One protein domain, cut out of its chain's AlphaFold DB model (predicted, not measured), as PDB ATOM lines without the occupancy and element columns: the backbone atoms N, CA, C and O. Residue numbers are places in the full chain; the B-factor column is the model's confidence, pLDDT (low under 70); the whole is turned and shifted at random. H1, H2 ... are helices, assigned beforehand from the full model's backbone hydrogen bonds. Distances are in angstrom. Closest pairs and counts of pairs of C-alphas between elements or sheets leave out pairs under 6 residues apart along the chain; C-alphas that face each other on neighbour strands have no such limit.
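AT A GLANCE: This is residues 2 to 90 of the 464 residues of an uncharacterized protein of Kiloniella litopenaei (UniProt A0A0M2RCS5). Three long helices, H2, H3 and H4, form a small bundle in which H4 packs on both H2 and H3, which are well separated at their centres; the short helix H1 packs on H2, away from H3 and H4. H3 runs opposite to H2 and H4, and the unnamed residues 2 to 9 lead into H1. The printed part has 89 residues with four named helices, H1 to H4 in chain order, and no named strand: all helix. It is compact, with a radius of gyration of the C-alphas of 13.0 A and spans of 39 by 29 by 22 A.

IN THESE COORDINATES: Find C-alpha 10 at (19.288, 25.188, -6.271), where H1 begins; it covers residues 10 to 17. H2, residues 24 to 44, runs 30.5 A from C-alpha 24 at (38.754, 24.655, -8.811). H3, residues 48 to 64, is 24.5 A long. H4, residues 73 to 87, runs 20.3 A to C-alpha 87 at (21.103, 4.585, -11.261).

HOW THE PARTS SIT: Look first at the hairpin of H1 and H2: they touch, closest at the C-alphas of Ser 11 and Val 34, 4.9 A, at a steep tilt of 36 degrees, only just past shallow. H2 and H4 touch at C-alphas Val 31 and Leu 76, 5.5 A, the same way at a shallow 28 degrees. H3 and H4, a hairpin, touch at C-alphas Leu 62 and Arg 73, 5.6 A. H2 and H3 are close but not clearly touching. In H1, H2 and H3 every O i to N i+4 pair is within hydrogen-bond range; in H4, 8 of 11.

THE WHOLE: The printed part has no cut and no long link. Low confidence, under 70, includes residues 2 to 9 and 63 to 71.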
ATOM      1  N   GLU A   2      -1.036  19.416 -13.110       24.69
ATOM      2  CA  GLU A   2      -0.202  20.599 -12.933       24.69
ATOM      3  C   GLU A   2       1.206  20.154 -13.314       24.69
ATOM      4  O   GLU A   2       1.671  19.101 -12.869       24.69
ATOM      5  N   ASP A   3       1.806  20.912 -14.224       33.25
ATOM      6  CA  ASP A   3       3.160  20.752 -14.720       33.25
ATOM      7  C   ASP A   3       4.157  20.647 -13.562       33.25
ATOM      8  O   ASP A   3       4.513  21.646 -12.936       33.25
ATOM      9  N   PHE A   4       4.714  19.456 -13.347       32.69
ATOM     10  CA  PHE A   4       6.048  19.319 -12.761       32.69
ATOM     11  C   PHE A   4       7.085  19.738 -13.819       32.69
ATOM     12  O   PHE A   4       7.952  18.965 -14.222       32.69
ATOM     13  N   MET A   5       7.012  20.988 -14.287       32.88
ATOM     14  CA  MET A   5       8.219  21.646 -14.762       32.88
ATOM     15  C   MET A   5       9.152  21.717 -13.560       32.88
ATOM     16  O   MET A   5       8.802  22.282 -12.525       32.88
ATOM     17  N   ALA A   6      10.305  21.066 -13.694       37.66
ATOM     18  CA  ALA A   6      11.370  21.015 -12.712       37.66
ATOM     19  C   ALA A   6      11.505  22.352 -11.971       37.66
ATOM     20  O   ALA A   6      11.946  23.348 -12.547       37.66
ATOM     21  N   ALA A   7      11.138  22.376 -10.684       44.06
ATOM     22  CA  ALA A   7      11.590  23.429  -9.790       44.06
ATOM     23  C   ALA A   7      13.111  23.486  -9.955       44.06
ATOM     24  O   ALA A   7      13.796  22.495  -9.703       44.06
ATOM     25  N   SER A   8      13.625  24.592 -10.498       54.50
ATOM     26  CA  SER A   8      15.034  24.709 -10.867       54.50
ATOM     27  C   SER A   8      15.891  24.353  -9.655       54.50
ATOM     28  O   SER A   8      15.851  25.076  -8.656       54.50
ATOM     29  N   LEU A   9      16.611  23.231  -9.725       65.88
ATOM     30  CA  LEU A   9      17.394  22.725  -8.602       65.88
ATOM     31  C   LEU A   9      18.346  23.838  -8.113       65.88
ATOM     32  O   LEU A   9      19.041  24.441  -8.941       65.88
ATOM     33  N   PRO A  10      18.401  24.149  -6.803       74.50
ATOM     34  CA  PRO A  10      19.288  25.188  -6.271       74.50
ATOM     35  C   PRO A  10      20.763  24.965  -6.639       74.50
ATOM     36  O   PRO A  10      21.505  25.923  -6.866       74.50
ATOM     37  N   SER A  11      21.183  23.702  -6.761       80.38
ATOM     38  CA  SER A  11      22.506  23.321  -7.262       80.38
ATOM     39  C   SER A  11      22.729  23.709  -8.727       80.38
ATOM     40  O   SER A  11      23.787  24.249  -9.044       80.38
ATOM     41  N   LEU A  12      21.741  23.530  -9.613       75.56
ATOM     42  CA  LEU A  12      21.823  23.950 -11.020       75.56
ATOM     43  C   LEU A  12      21.894  25.475 -11.152       75.56
ATOM     44  O   LEU A  12      22.622  25.987 -12.000       75.56
ATOM     45  N   GLN A  13      21.204  26.218 -10.280       78.56
ATOM     46  CA  GLN A  13      21.334  27.678 -10.227       78.56
ATOM     47  C   GLN A  13      22.725  28.121  -9.757       78.56
ATOM     48  O   GLN A  13      23.269  29.092 -10.283       78.56
ATOM     49  N   ARG A  14      23.316  27.420  -8.778       80.56
ATOM     50  CA  ARG A  14      24.711  27.642  -8.362       80.56
ATOM     51  C   ARG A  14      25.685  27.319  -9.489       80.56
ATOM     52  O   ARG A  14      26.567  28.125  -9.765       80.56
ATOM     53  N   PHE A  15      25.476  26.207 -10.184       82.38
ATOM     54  CA  PHE A  15      26.276  25.810 -11.338       82.38
ATOM     55  C   PHE A  15      26.218  26.851 -12.463       82.38
ATOM     56  O   PHE A  15      27.251  27.232 -13.005       82.38
ATOM     57  N   ALA A  16      25.039  27.404 -12.753       78.81
ATOM     58  CA  ALA A  16      24.875  28.458 -13.755       78.81
ATOM     59  C   ALA A  16      25.605  29.774 -13.412       78.81
ATOM     60  O   ALA A  16      25.847  30.585 -14.304       78.81
ATOM     61  N   ARG A  17      25.953  30.002 -12.136       81.44
ATOM     62  CA  ARG A  17      26.692  31.194 -11.672       81.44
ATOM     63  C   ARG A  17      28.213  31.026 -11.715       81.44
ATOM     64  O   ARG A  17      28.915  32.034 -11.603       81.44
ATOM     65  N   LEU A  18      28.707  29.796 -11.883       81.69
ATOM     66  CA  LEU A  18      30.132  29.539 -12.066       81.69
ATOM     67  C   LEU A  18      30.632  30.264 -13.317       81.69
ATOM     68  O   LEU A  18      29.986  30.236 -14.367       81.69
ATOM     69  N   ASN A  19      31.787  30.911 -13.195       80.88
ATOM     70  CA  ASN A  19      32.412  31.664 -14.279       80.88
ATOM     71  C   ASN A  19      33.935  31.496 -14.259       80.88
ATOM     72  O   ASN A  19      34.478  30.846 -13.375       80.88
ATOM     73  N   SER A  20      34.641  32.098 -15.216       69.62
ATOM     74  CA  SER A  20      36.097  31.956 -15.374       69.62
ATOM     75  C   SER A  20      36.942  32.329 -14.145       69.62
ATOM     76  O   SER A  20      38.119  31.981 -14.111       69.62
ATOM     77  N   ASN A  21      36.379  33.048 -13.168       76.50
ATOM     78  CA  ASN A  21      37.060  33.432 -11.929       76.50
ATOM     79  C   ASN A  21      36.779  32.477 -10.756       76.50
ATOM     80  O   ASN A  21      37.372  32.658  -9.694       76.50
ATOM     81  N   SER A  22      35.878  31.505 -10.922       81.50
ATOM     82  CA  SER A  22      35.595  30.485  -9.909       81.50
ATOM     83  C   SER A  22      36.805  29.581  -9.709       81.50
ATOM     84  O   SER A  22      37.444  29.153 -10.676       81.50
ATOM     85  N   ASP A  23      37.127  29.279  -8.453       83.62
ATOM     86  CA  ASP A  23      38.255  28.409  -8.138       83.62
ATOM     87  C   ASP A  23      37.908  26.922  -8.339       83.62
ATOM     88  O   ASP A  23      36.748  26.516  -8.404       83.62
ATOM     89  N   LYS A  24      38.935  26.078  -8.482       80.88
ATOM     90  CA  LYS A  24      38.754  24.655  -8.811       80.88
ATOM     91  C   LYS A  24      38.008  23.875  -7.717       80.88
ATOM     92  O   LYS A  24      37.343  22.886  -8.019       80.88
ATOM     93  N   THR A  25      38.137  24.298  -6.465       83.25
ATOM     94  CA  THR A  25      37.494  23.677  -5.299       83.25
ATOM     95  C   THR A  25      36.001  23.979  -5.302       83.25
ATOM     96  O   THR A  25      35.202  23.049  -5.248       83.25
ATOM     97  N   GLU A  26      35.633  25.249  -5.492       84.12
ATOM     98  CA  GLU A  26      34.252  25.714  -5.655       84.12
ATOM     99  C   GLU A  26      33.564  24.984  -6.815       84.12
ATOM    100  O   GLU A  26      32.446  24.485  -6.675       84.12
ATOM    101  N   VAL A  27      34.252  24.859  -7.953       82.00
ATOM    102  CA  VAL A  27      33.737  24.135  -9.123       82.00
ATOM    103  C   VAL A  27      33.428  22.678  -8.773       82.00
ATOM    104  O   VAL A  27      32.328  22.209  -9.062       82.00
ATOM    105  N   SER A  28      34.351  21.970  -8.119       81.44
ATOM    106  CA  SER A  28      34.162  20.554  -7.780       81.44
ATOM    107  C   SER A  28      33.045  20.347  -6.746       81.44
ATOM    108  O   SER A  28      32.228  19.433  -6.886       81.44
ATOM    109  N   GLU A  29      32.934  21.235  -5.752       86.44
ATOM    110  CA  GLU A  29      31.848  21.219  -4.761       86.44
ATOM    111  C   GLU A  29      30.475  21.431  -5.406       86.44
ATOM    112  O   GLU A  29      29.521  20.705  -5.112       86.44
ATOM    113  N   VAL A  30      30.365  22.401  -6.317       85.12
ATOM    114  CA  VAL A  30      29.111  22.689  -7.019       85.12
ATOM    115  C   VAL A  30      28.734  21.540  -7.956       85.12
ATOM    116  O   VAL A  30      27.567  21.150  -7.988       85.12
ATOM    117  N   VAL A  31      29.698  20.943  -8.665       84.38
ATOM    118  CA  VAL A  31      29.462  19.740  -9.481       84.38
ATOM    119  C   VAL A  31      28.955  18.584  -8.614       84.38
ATOM    120  O   VAL A  31      27.967  17.942  -8.973       84.38
ATOM    121  N   ALA A  32      29.572  18.338  -7.456       83.94
ATOM    122  CA  ALA A  32      29.130  17.297  -6.531       83.94
ATOM    123  C   ALA A  32      27.700  17.540  -6.016       83.94
ATOM    124  O   ALA A  32      26.905  16.602  -5.970       83.94
ATOM    125  N   ALA A  33      27.352  18.792  -5.699       84.19
ATOM    126  CA  ALA A  33      26.007  19.166  -5.265       84.19
ATOM    127  C   ALA A  33      24.953  18.949  -6.363       84.19
ATOM    128  O   ALA A  33      23.878  18.426  -6.078       84.19
ATOM    129  N   VAL A  34      25.259  19.293  -7.622       85.38
ATOM    130  CA  VAL A  34      24.357  19.010  -8.755       85.38
ATOM    131  C   VAL A  34      24.146  17.510  -8.913       85.38
ATOM    132  O   VAL A  34      23.022  17.071  -9.135       85.38
ATOM    133  N   ILE A  35      25.203  16.707  -8.777       85.31
ATOM    134  CA  ILE A  35      25.087  15.250  -8.870       85.31
ATOM    135  C   ILE A  35      24.198  14.690  -7.766       85.31
ATOM    136  O   ILE A  35      23.353  13.857  -8.069       85.31
ATOM    137  N   GLU A  36      24.348  15.137  -6.522       83.62
ATOM    138  CA  GLU A  36      23.509  14.638  -5.428       83.62
ATOM    139  C   GLU A  36      22.037  15.045  -5.604       83.62
ATOM    140  O   GLU A  36      21.146  14.213  -5.436       83.62
ATOM    141  N   ASP A  37      21.761  16.272  -6.055       82.50
ATOM    142  CA  ASP A  37      20.394  16.716  -6.365       82.50
ATOM    143  C   ASP A  37      19.775  15.913  -7.522       82.50
ATOM    144  O   ASP A  37      18.618  15.476  -7.452       82.50
ATOM    145  N   LEU A  38      20.548  15.668  -8.584       83.25
ATOM    146  CA  LEU A  38      20.131  14.784  -9.672       83.25
ATOM    147  C   LEU A  38      19.873  13.370  -9.142       83.25
ATOM    148  O   LEU A  38      18.889  12.752  -9.544       83.25
ATOM    149  N   ARG A  39      20.689  12.874  -8.206       81.12
ATOM    150  CA  ARG A  39      20.538  11.565  -7.548       81.12
ATOM    151  C   ARG A  39      19.216  11.427  -6.825       81.12
ATOM    152  O   ARG A  39      18.500  10.448  -7.029       81.12
ATOM    153  N   VAL A  40      18.872  12.419  -6.010       80.88
ATOM    154  CA  VAL A  40      17.587  12.477  -5.304       80.88
ATOM    155  C   VAL A  40      16.437  12.503  -6.310       80.88
ATOM    156  O   VAL A  40      15.470  11.754  -6.165       80.88
ATOM    157  N   THR A  41      16.569  13.294  -7.375       77.88
ATOM    158  CA  THR A  41      15.556  13.399  -8.436       77.88
ATOM    159  C   THR A  41      15.360  12.060  -9.157       77.88
ATOM    160  O   THR A  41      14.233  11.588  -9.303       77.88
ATOM    161  N   VAL A  42      16.450  11.384  -9.532       76.62
ATOM    162  CA  VAL A  42      16.413  10.062 -10.171       76.62
ATOM    163  C   VAL A  42      15.837   9.012  -9.233       76.62
ATOM    164  O   VAL A  42      14.989   8.241  -9.667       76.62
ATOM    165  N   LYS A  43      16.195   9.001  -7.943       75.19
ATOM    166  CA  LYS A  43      15.610   8.084  -6.945       75.19
ATOM    167  C   LYS A  43      14.114   8.289  -6.733       75.19
ATOM    168  O   LYS A  43      13.412   7.309  -6.498       75.19
ATOM    169  N   ASN A  44      13.608   9.501  -6.922       75.75
ATOM    170  CA  ASN A  44      12.193   9.816  -6.731       75.75
ATOM    171  C   ASN A  44      11.363   9.777  -8.028       75.75
ATOM    172  O   ASN A  44      10.140   9.849  -7.950       75.75
ATOM    173  N   THR A  45      11.984   9.631  -9.209       74.38
ATOM    174  CA  THR A  45      11.230   9.573 -10.478       74.38
ATOM    175  C   THR A  45      10.330   8.338 -10.563       74.38
ATOM    176  O   THR A  45      10.776   7.219 -10.298       74.38
ATOM    177  N   VAL A  46       9.073   8.536 -10.954       70.62
ATOM    178  CA  VAL A  46       8.110   7.449 -11.208       70.62
ATOM    179  C   VAL A  46       8.187   6.976 -12.664       70.62
ATOM    180  O   VAL A  46       7.858   5.834 -12.950       70.62
ATOM    181  N   ASP A  47       8.690   7.827 -13.566       73.38
ATOM    182  CA  ASP A  47       8.908   7.518 -14.979       73.38
ATOM    183  C   ASP A  47      10.420   7.497 -15.294       73.38
ATOM    184  O   ASP A  47      11.057   8.556 -15.410       73.38
ATOM    185  N   PRO A  48      11.032   6.301 -15.394       70.75
ATOM    186  CA  PRO A  48      12.435   6.156 -15.770       70.75
ATOM    187  C   PRO A  48      12.740   6.673 -17.183       70.75
ATOM    188  O   PRO A  48      13.840   7.178 -17.411       70.75
ATOM    189  N   SER A  49      11.786   6.601 -18.116       68.12
ATOM    190  CA  SER A  49      11.991   6.978 -19.521       68.12
ATOM    191  C   SER A  49      12.104   8.500 -19.693       68.12
ATOM    192  O   SER A  49      13.072   8.998 -20.283       68.12
ATOM    193  N   ALA A  50      11.205   9.273 -19.073       73.00
ATOM    194  CA  ALA A  50      11.276  10.736 -19.050       73.00
ATOM    195  C   ALA A  50      12.530  11.253 -18.325       73.00
ATOM    196  O   ALA A  50      13.121  12.261 -18.735       73.00
ATOM    197  N   ALA A  51      12.985  10.542 -17.289       75.19
ATOM    198  CA  ALA A  51      14.218  10.869 -16.582       75.19
ATOM    199  C   ALA A  51      15.466  10.602 -17.443       75.19
ATOM    200  O   ALA A  51      16.357  11.453 -17.499       75.19
ATOM    201  N   ARG A  52      15.516   9.480 -18.180       75.00
ATOM    202  CA  ARG A  52      16.594   9.188 -19.148       75.00
ATOM    203  C   ARG A  52      16.655  10.241 -20.259       75.00
ATOM    204  O   ARG A  52      17.746  10.713 -20.587       75.00
ATOM    205  N   ARG A  53      15.501  10.681 -20.776       74.12
ATOM    206  CA  ARG A  53      15.416  11.785 -21.747       74.12
ATOM    207  C   ARG A  53      15.956  13.096 -21.173       74.12
ATOM    208  O   ARG A  53      16.854  13.681 -21.760       74.12
ATOM    209  N   SER A  54      15.477  13.506 -20.000       76.94
ATOM    210  CA  SER A  54      15.902  14.757 -19.348       76.94
ATOM    211  C   SER A  54      17.405  14.792 -19.053       76.94
ATOM    212  O   SER A  54      18.053  15.820 -19.235       76.94
ATOM    213  N   ILE A  55      17.983  13.662 -18.629       79.75
ATOM    214  CA  ILE A  55      19.432  13.539 -18.423       79.75
ATOM    215  C   ILE A  55      20.196  13.620 -19.749       79.75
ATOM    216  O   ILE A  55      21.255  14.245 -19.797       79.75
ATOM    217  N   THR A  56      19.662  13.046 -20.827       71.19
ATOM    218  CA  THR A  56      20.261  13.169 -22.166       71.19
ATOM    219  C   THR A  56      20.231  14.619 -22.654       71.19
ATOM    220  O   THR A  56      21.258  15.132 -23.092       71.19
ATOM    221  N   ASP A  57      19.100  15.313 -22.495       72.94
ATOM    222  CA  ASP A  57      18.954  16.728 -22.860       72.94
ATOM    223  C   ASP A  57      19.907  17.621 -22.041       72.94
ATOM    224  O   ASP A  57      20.512  18.554 -22.574       72.94
ATOM    225  N   LEU A  58      20.112  17.304 -20.756       79.62
ATOM    226  CA  LEU A  58      21.089  17.987 -19.907       79.62
ATOM    227  C   LEU A  58      22.532  17.752 -20.378       79.62
ATOM    228  O   LEU A  58      23.323  18.693 -20.381       79.62
ATOM    229  N   LEU A  59      22.890  16.531 -20.784       73.62
ATOM    230  CA  LEU A  59      24.216  16.241 -21.341       73.62
ATOM    231  C   LEU A  59      24.449  17.007 -22.650       73.62
ATOM    232  O   LEU A  59      25.487  17.658 -22.789       73.62
ATOM    233  N   ASP A  60      23.470  17.010 -23.559       65.44
ATOM    234  CA  ASP A  60      23.513  17.794 -24.800       65.44
ATOM    235  C   ASP A  60      23.687  19.298 -24.495       65.44
ATOM    236  O   ASP A  60      24.520  19.972 -25.113       65.44
ATOM    237  N   PHE A  61      22.974  19.821 -23.492       72.44
ATOM    238  CA  PHE A  61      23.118  21.207 -23.040       72.44
ATOM    239  C   PHE A  61      24.515  21.499 -22.474       72.44
ATOM    240  O   PHE A  61      25.159  22.453 -22.912       72.44
ATOM    241  N   LEU A  62      25.030  20.683 -21.550       72.56
ATOM    242  CA  LEU A  62      26.358  20.877 -20.945       72.56
ATOM    243  C   LEU A  62      27.485  20.824 -21.982       72.56
ATOM    244  O   LEU A  62      28.471  21.565 -21.883       72.56
ATOM    245  N   ASN A  63      27.327  19.989 -23.003       63.56
ATOM    246  CA  ASN A  63      28.281  19.889 -24.098       63.56
ATOM    247  C   ASN A  63      28.244  21.119 -25.020       63.56
ATOM    248  O   ASN A  63      29.278  21.494 -25.569       63.56
ATOM    249  N   SER A  64      27.106  21.819 -25.106       63.53
ATOM    250  CA  SER A  64      26.965  23.067 -25.876       63.53
ATOM    251  C   SER A  64      27.602  24.307 -25.222       63.53
ATOM    252  O   SER A  64      27.841  25.310 -25.898       63.53
ATOM    253  N   LEU A  65      27.896  24.265 -23.918       66.56
ATOM    254  CA  LEU A  65      28.416  25.417 -23.175       66.56
ATOM    255  C   LEU A  65      29.915  25.666 -23.428       66.56
ATOM    256  O   LEU A  65      30.712  24.743 -23.591       66.56
ATOM    257  N   LYS A  66      30.342  26.936 -23.372       58.31
ATOM    258  CA  LYS A  66      31.768  27.309 -23.396       58.31
ATOM    259  C   LYS A  66      32.477  26.825 -22.126       58.31
ATOM    260  O   LYS A  66      32.140  27.280 -21.040       58.31
ATOM    261  N   SER A  67      33.512  25.984 -22.253       56.62
ATOM    262  CA  SER A  67      34.354  25.520 -21.121       56.62
ATOM    263  C   SER A  67      35.020  26.670 -20.367       56.62
ATOM    264  O   SER A  67      35.158  26.610 -19.152       56.62
ATOM    265  N   THR A  68      35.392  27.727 -21.089       54.66
ATOM    266  CA  THR A  68      36.013  28.939 -20.543       54.66
ATOM    267  C   THR A  68      35.034  29.833 -19.783       54.66
ATOM    268  O   THR A  68      35.463  30.623 -18.950       54.66
ATOM    269  N   VAL A  69      33.730  29.714 -20.053       59.50
ATOM    270  CA  VAL A  69      32.673  30.523 -19.421       59.50
ATOM    271  C   VAL A  69      31.982  29.749 -18.303       59.50
ATOM    272  O   VAL A  69      31.602  30.350 -17.309       59.50
ATOM    273  N   HIS A  70      31.865  28.428 -18.434       65.75
ATOM    274  CA  HIS A  70      31.225  27.549 -17.459       65.75
ATOM    275  C   HIS A  70      32.204  26.461 -17.003       65.75
ATOM    276  O   HIS A  70      32.211  25.352 -17.564       65.75
ATOM    277  N   PRO A  71      33.065  26.765 -16.013       69.19
ATOM    278  CA  PRO A  71      33.969  25.767 -15.462       69.19
ATOM    279  C   PRO A  71      33.163  24.646 -14.789       69.19
ATOM    280  O   PRO A  71      32.092  24.872 -14.235       69.19
ATOM    281  N   GLY A  72      33.657  23.410 -14.892       70.19
ATOM    282  CA  GLY A  72      32.987  22.226 -14.339       70.19
ATOM    283  C   GLY A  72      31.995  21.531 -15.270       70.19
ATOM    284  O   GLY A  72      31.596  20.414 -14.963       70.19
ATOM    285  N   ARG A  73      31.639  22.092 -16.441       75.88
ATOM    286  CA  ARG A  73      30.706  21.428 -17.388       75.88
ATOM    287  C   ARG A  73      31.158  20.030 -17.813       75.88
ATOM    288  O   ARG A  73      30.344  19.121 -17.894       75.88
ATOM    289  N   VAL A  74      32.462  19.862 -18.043       68.12
ATOM    290  CA  VAL A  74      33.053  18.585 -18.465       68.12
ATOM    291  C   VAL A  74      33.031  17.592 -17.302       68.12
ATOM    292  O   VAL A  74      32.627  16.448 -17.480       68.12
ATOM    293  N   GLU A  75      33.393  18.048 -16.100       73.94
ATOM    294  CA  GLU A  75      33.380  17.238 -14.875       73.94
ATOM    295  C   GLU A  75      31.953  16.812 -14.498       73.94
ATOM    296  O   GLU A  75      31.733  15.664 -14.109       73.94
ATOM    297  N   LEU A  76      30.968  17.698 -14.687       80.56
ATOM    298  CA  LEU A  76      29.554  17.408 -14.482       80.56
ATOM    299  C   LEU A  76      29.024  16.425 -15.525       80.56
ATOM    300  O   LEU A  76      28.421  15.431 -15.141       80.56
ATOM    301  N   ALA A  77      29.280  16.644 -16.818       72.69
ATOM    302  CA  ALA A  77      28.862  15.717 -17.871       72.69
ATOM    303  C   ALA A  77      29.452  14.312 -17.651       72.69
ATOM    304  O   ALA A  77      28.745  13.303 -17.749       72.69
ATOM    305  N   GLN A  78      30.729  14.237 -17.263       68.12
ATOM    306  CA  GLN A  78      31.388  12.984 -16.906       68.12
ATOM    307  C   GLN A  78      30.768  12.350 -15.653       68.12
ATOM    308  O   GLN A  78      30.473  11.154 -15.654       68.12
ATOM    309  N   SER A  79      30.515  13.138 -14.606       78.25
ATOM    310  CA  SER A  79      29.926  12.648 -13.355       78.25
ATOM    311  C   SER A  79      28.487  12.170 -13.534       78.25
ATOM    312  O   SER A  79      28.138  11.115 -13.008       78.25
ATOM    313  N   ILE A  80      27.664  12.887 -14.308       78.88
ATOM    314  CA  ILE A  80      26.312  12.457 -14.688       78.88
ATOM    315  C   ILE A  80      26.420  11.100 -15.369       78.88
ATOM    316  O   ILE A  80      25.753  10.136 -14.997       78.88
ATOM    317  N   SER A  81      27.334  10.982 -16.319       68.62
ATOM    318  CA  SER A  81      27.434   9.753 -17.079       68.62
ATOM    319  C   SER A  81      27.961   8.558 -16.270       68.62
ATOM    320  O   SER A  81      27.549   7.425 -16.500       68.62
ATOM    321  N   GLN A  82      28.849   8.792 -15.299       71.38
ATOM    322  CA  GLN A  82      29.421   7.741 -14.449       71.38
ATOM    323  C   GLN A  82      28.543   7.363 -13.252       71.38
ATOM    324  O   GLN A  82      28.579   6.213 -12.823       71.38
ATOM    325  N   LYS A  83      27.797   8.315 -12.682       77.56
ATOM    326  CA  LYS A  83      27.058   8.133 -11.422       77.56
ATOM    327  C   LYS A  83      25.547   8.114 -11.628       77.56
ATOM    328  O   LYS A  83      24.873   7.284 -11.035       77.56
ATOM    329  N   MET A  84      25.026   8.985 -12.492       76.44
ATOM    330  CA  MET A  84      23.582   9.163 -12.674       76.44
ATOM    331  C   MET A  84      22.980   8.178 -13.669       76.44
ATOM    332  O   MET A  84      21.957   7.564 -13.372       76.44
ATOM    333  N   ILE A  85      23.620   7.995 -14.830       71.50
ATOM    334  CA  ILE A  85      23.131   7.056 -15.847       71.50
ATOM    335  C   ILE A  85      22.969   5.644 -15.262       71.50
ATOM    336  O   ILE A  85      21.892   5.090 -15.438       71.50
ATOM    337  N   PRO A  86      23.930   5.051 -14.521       69.19
ATOM    338  CA  PRO A  86      23.743   3.718 -13.941       69.19
ATOM    339  C   PRO A  86      22.533   3.582 -13.007       69.19
ATOM    340  O   PRO A  86      21.886   2.538 -13.019       69.19
ATOM    341  N   GLU A  87      22.213   4.614 -12.225       70.75
ATOM    342  CA  GLU A  87      21.103   4.585 -11.261       70.75
ATOM    343  C   GLU A  87      19.728   4.628 -11.933       70.75
ATOM    344  O   GLU A  87      18.783   4.022 -11.431       70.75
ATOM    345  N   LEU A  88      19.624   5.244 -13.115       69.44
ATOM    346  CA  LEU A  88      18.405   5.239 -13.937       69.44
ATOM    347  C   LEU A  88      17.983   3.838 -14.418       69.44
ATOM    348  O   LEU A  88      16.858   3.670 -14.894       69.44
ATOM    349  N   TYR A  89      18.869   2.844 -14.316       64.88
ATOM    350  CA  TYR A  89      18.624   1.455 -14.727       64.88
ATOM    351  C   TYR A  89      18.453   0.481 -13.564       64.88
ATOM    352  O   TYR A  89      18.250  -0.702 -13.800       64.88
ATOM    353  N   GLN A  90      18.545   0.948 -12.316       63.91
ATOM    354  CA  GLN A  90      18.229   0.124 -11.141       63.91
ATOM    355  C   GLN A  90      16.732   0.148 -10.792       63.91
ATOM    356  O   GLN A  90      16.313  -0.527  -9.856       63.91
TER     357      GLN A  90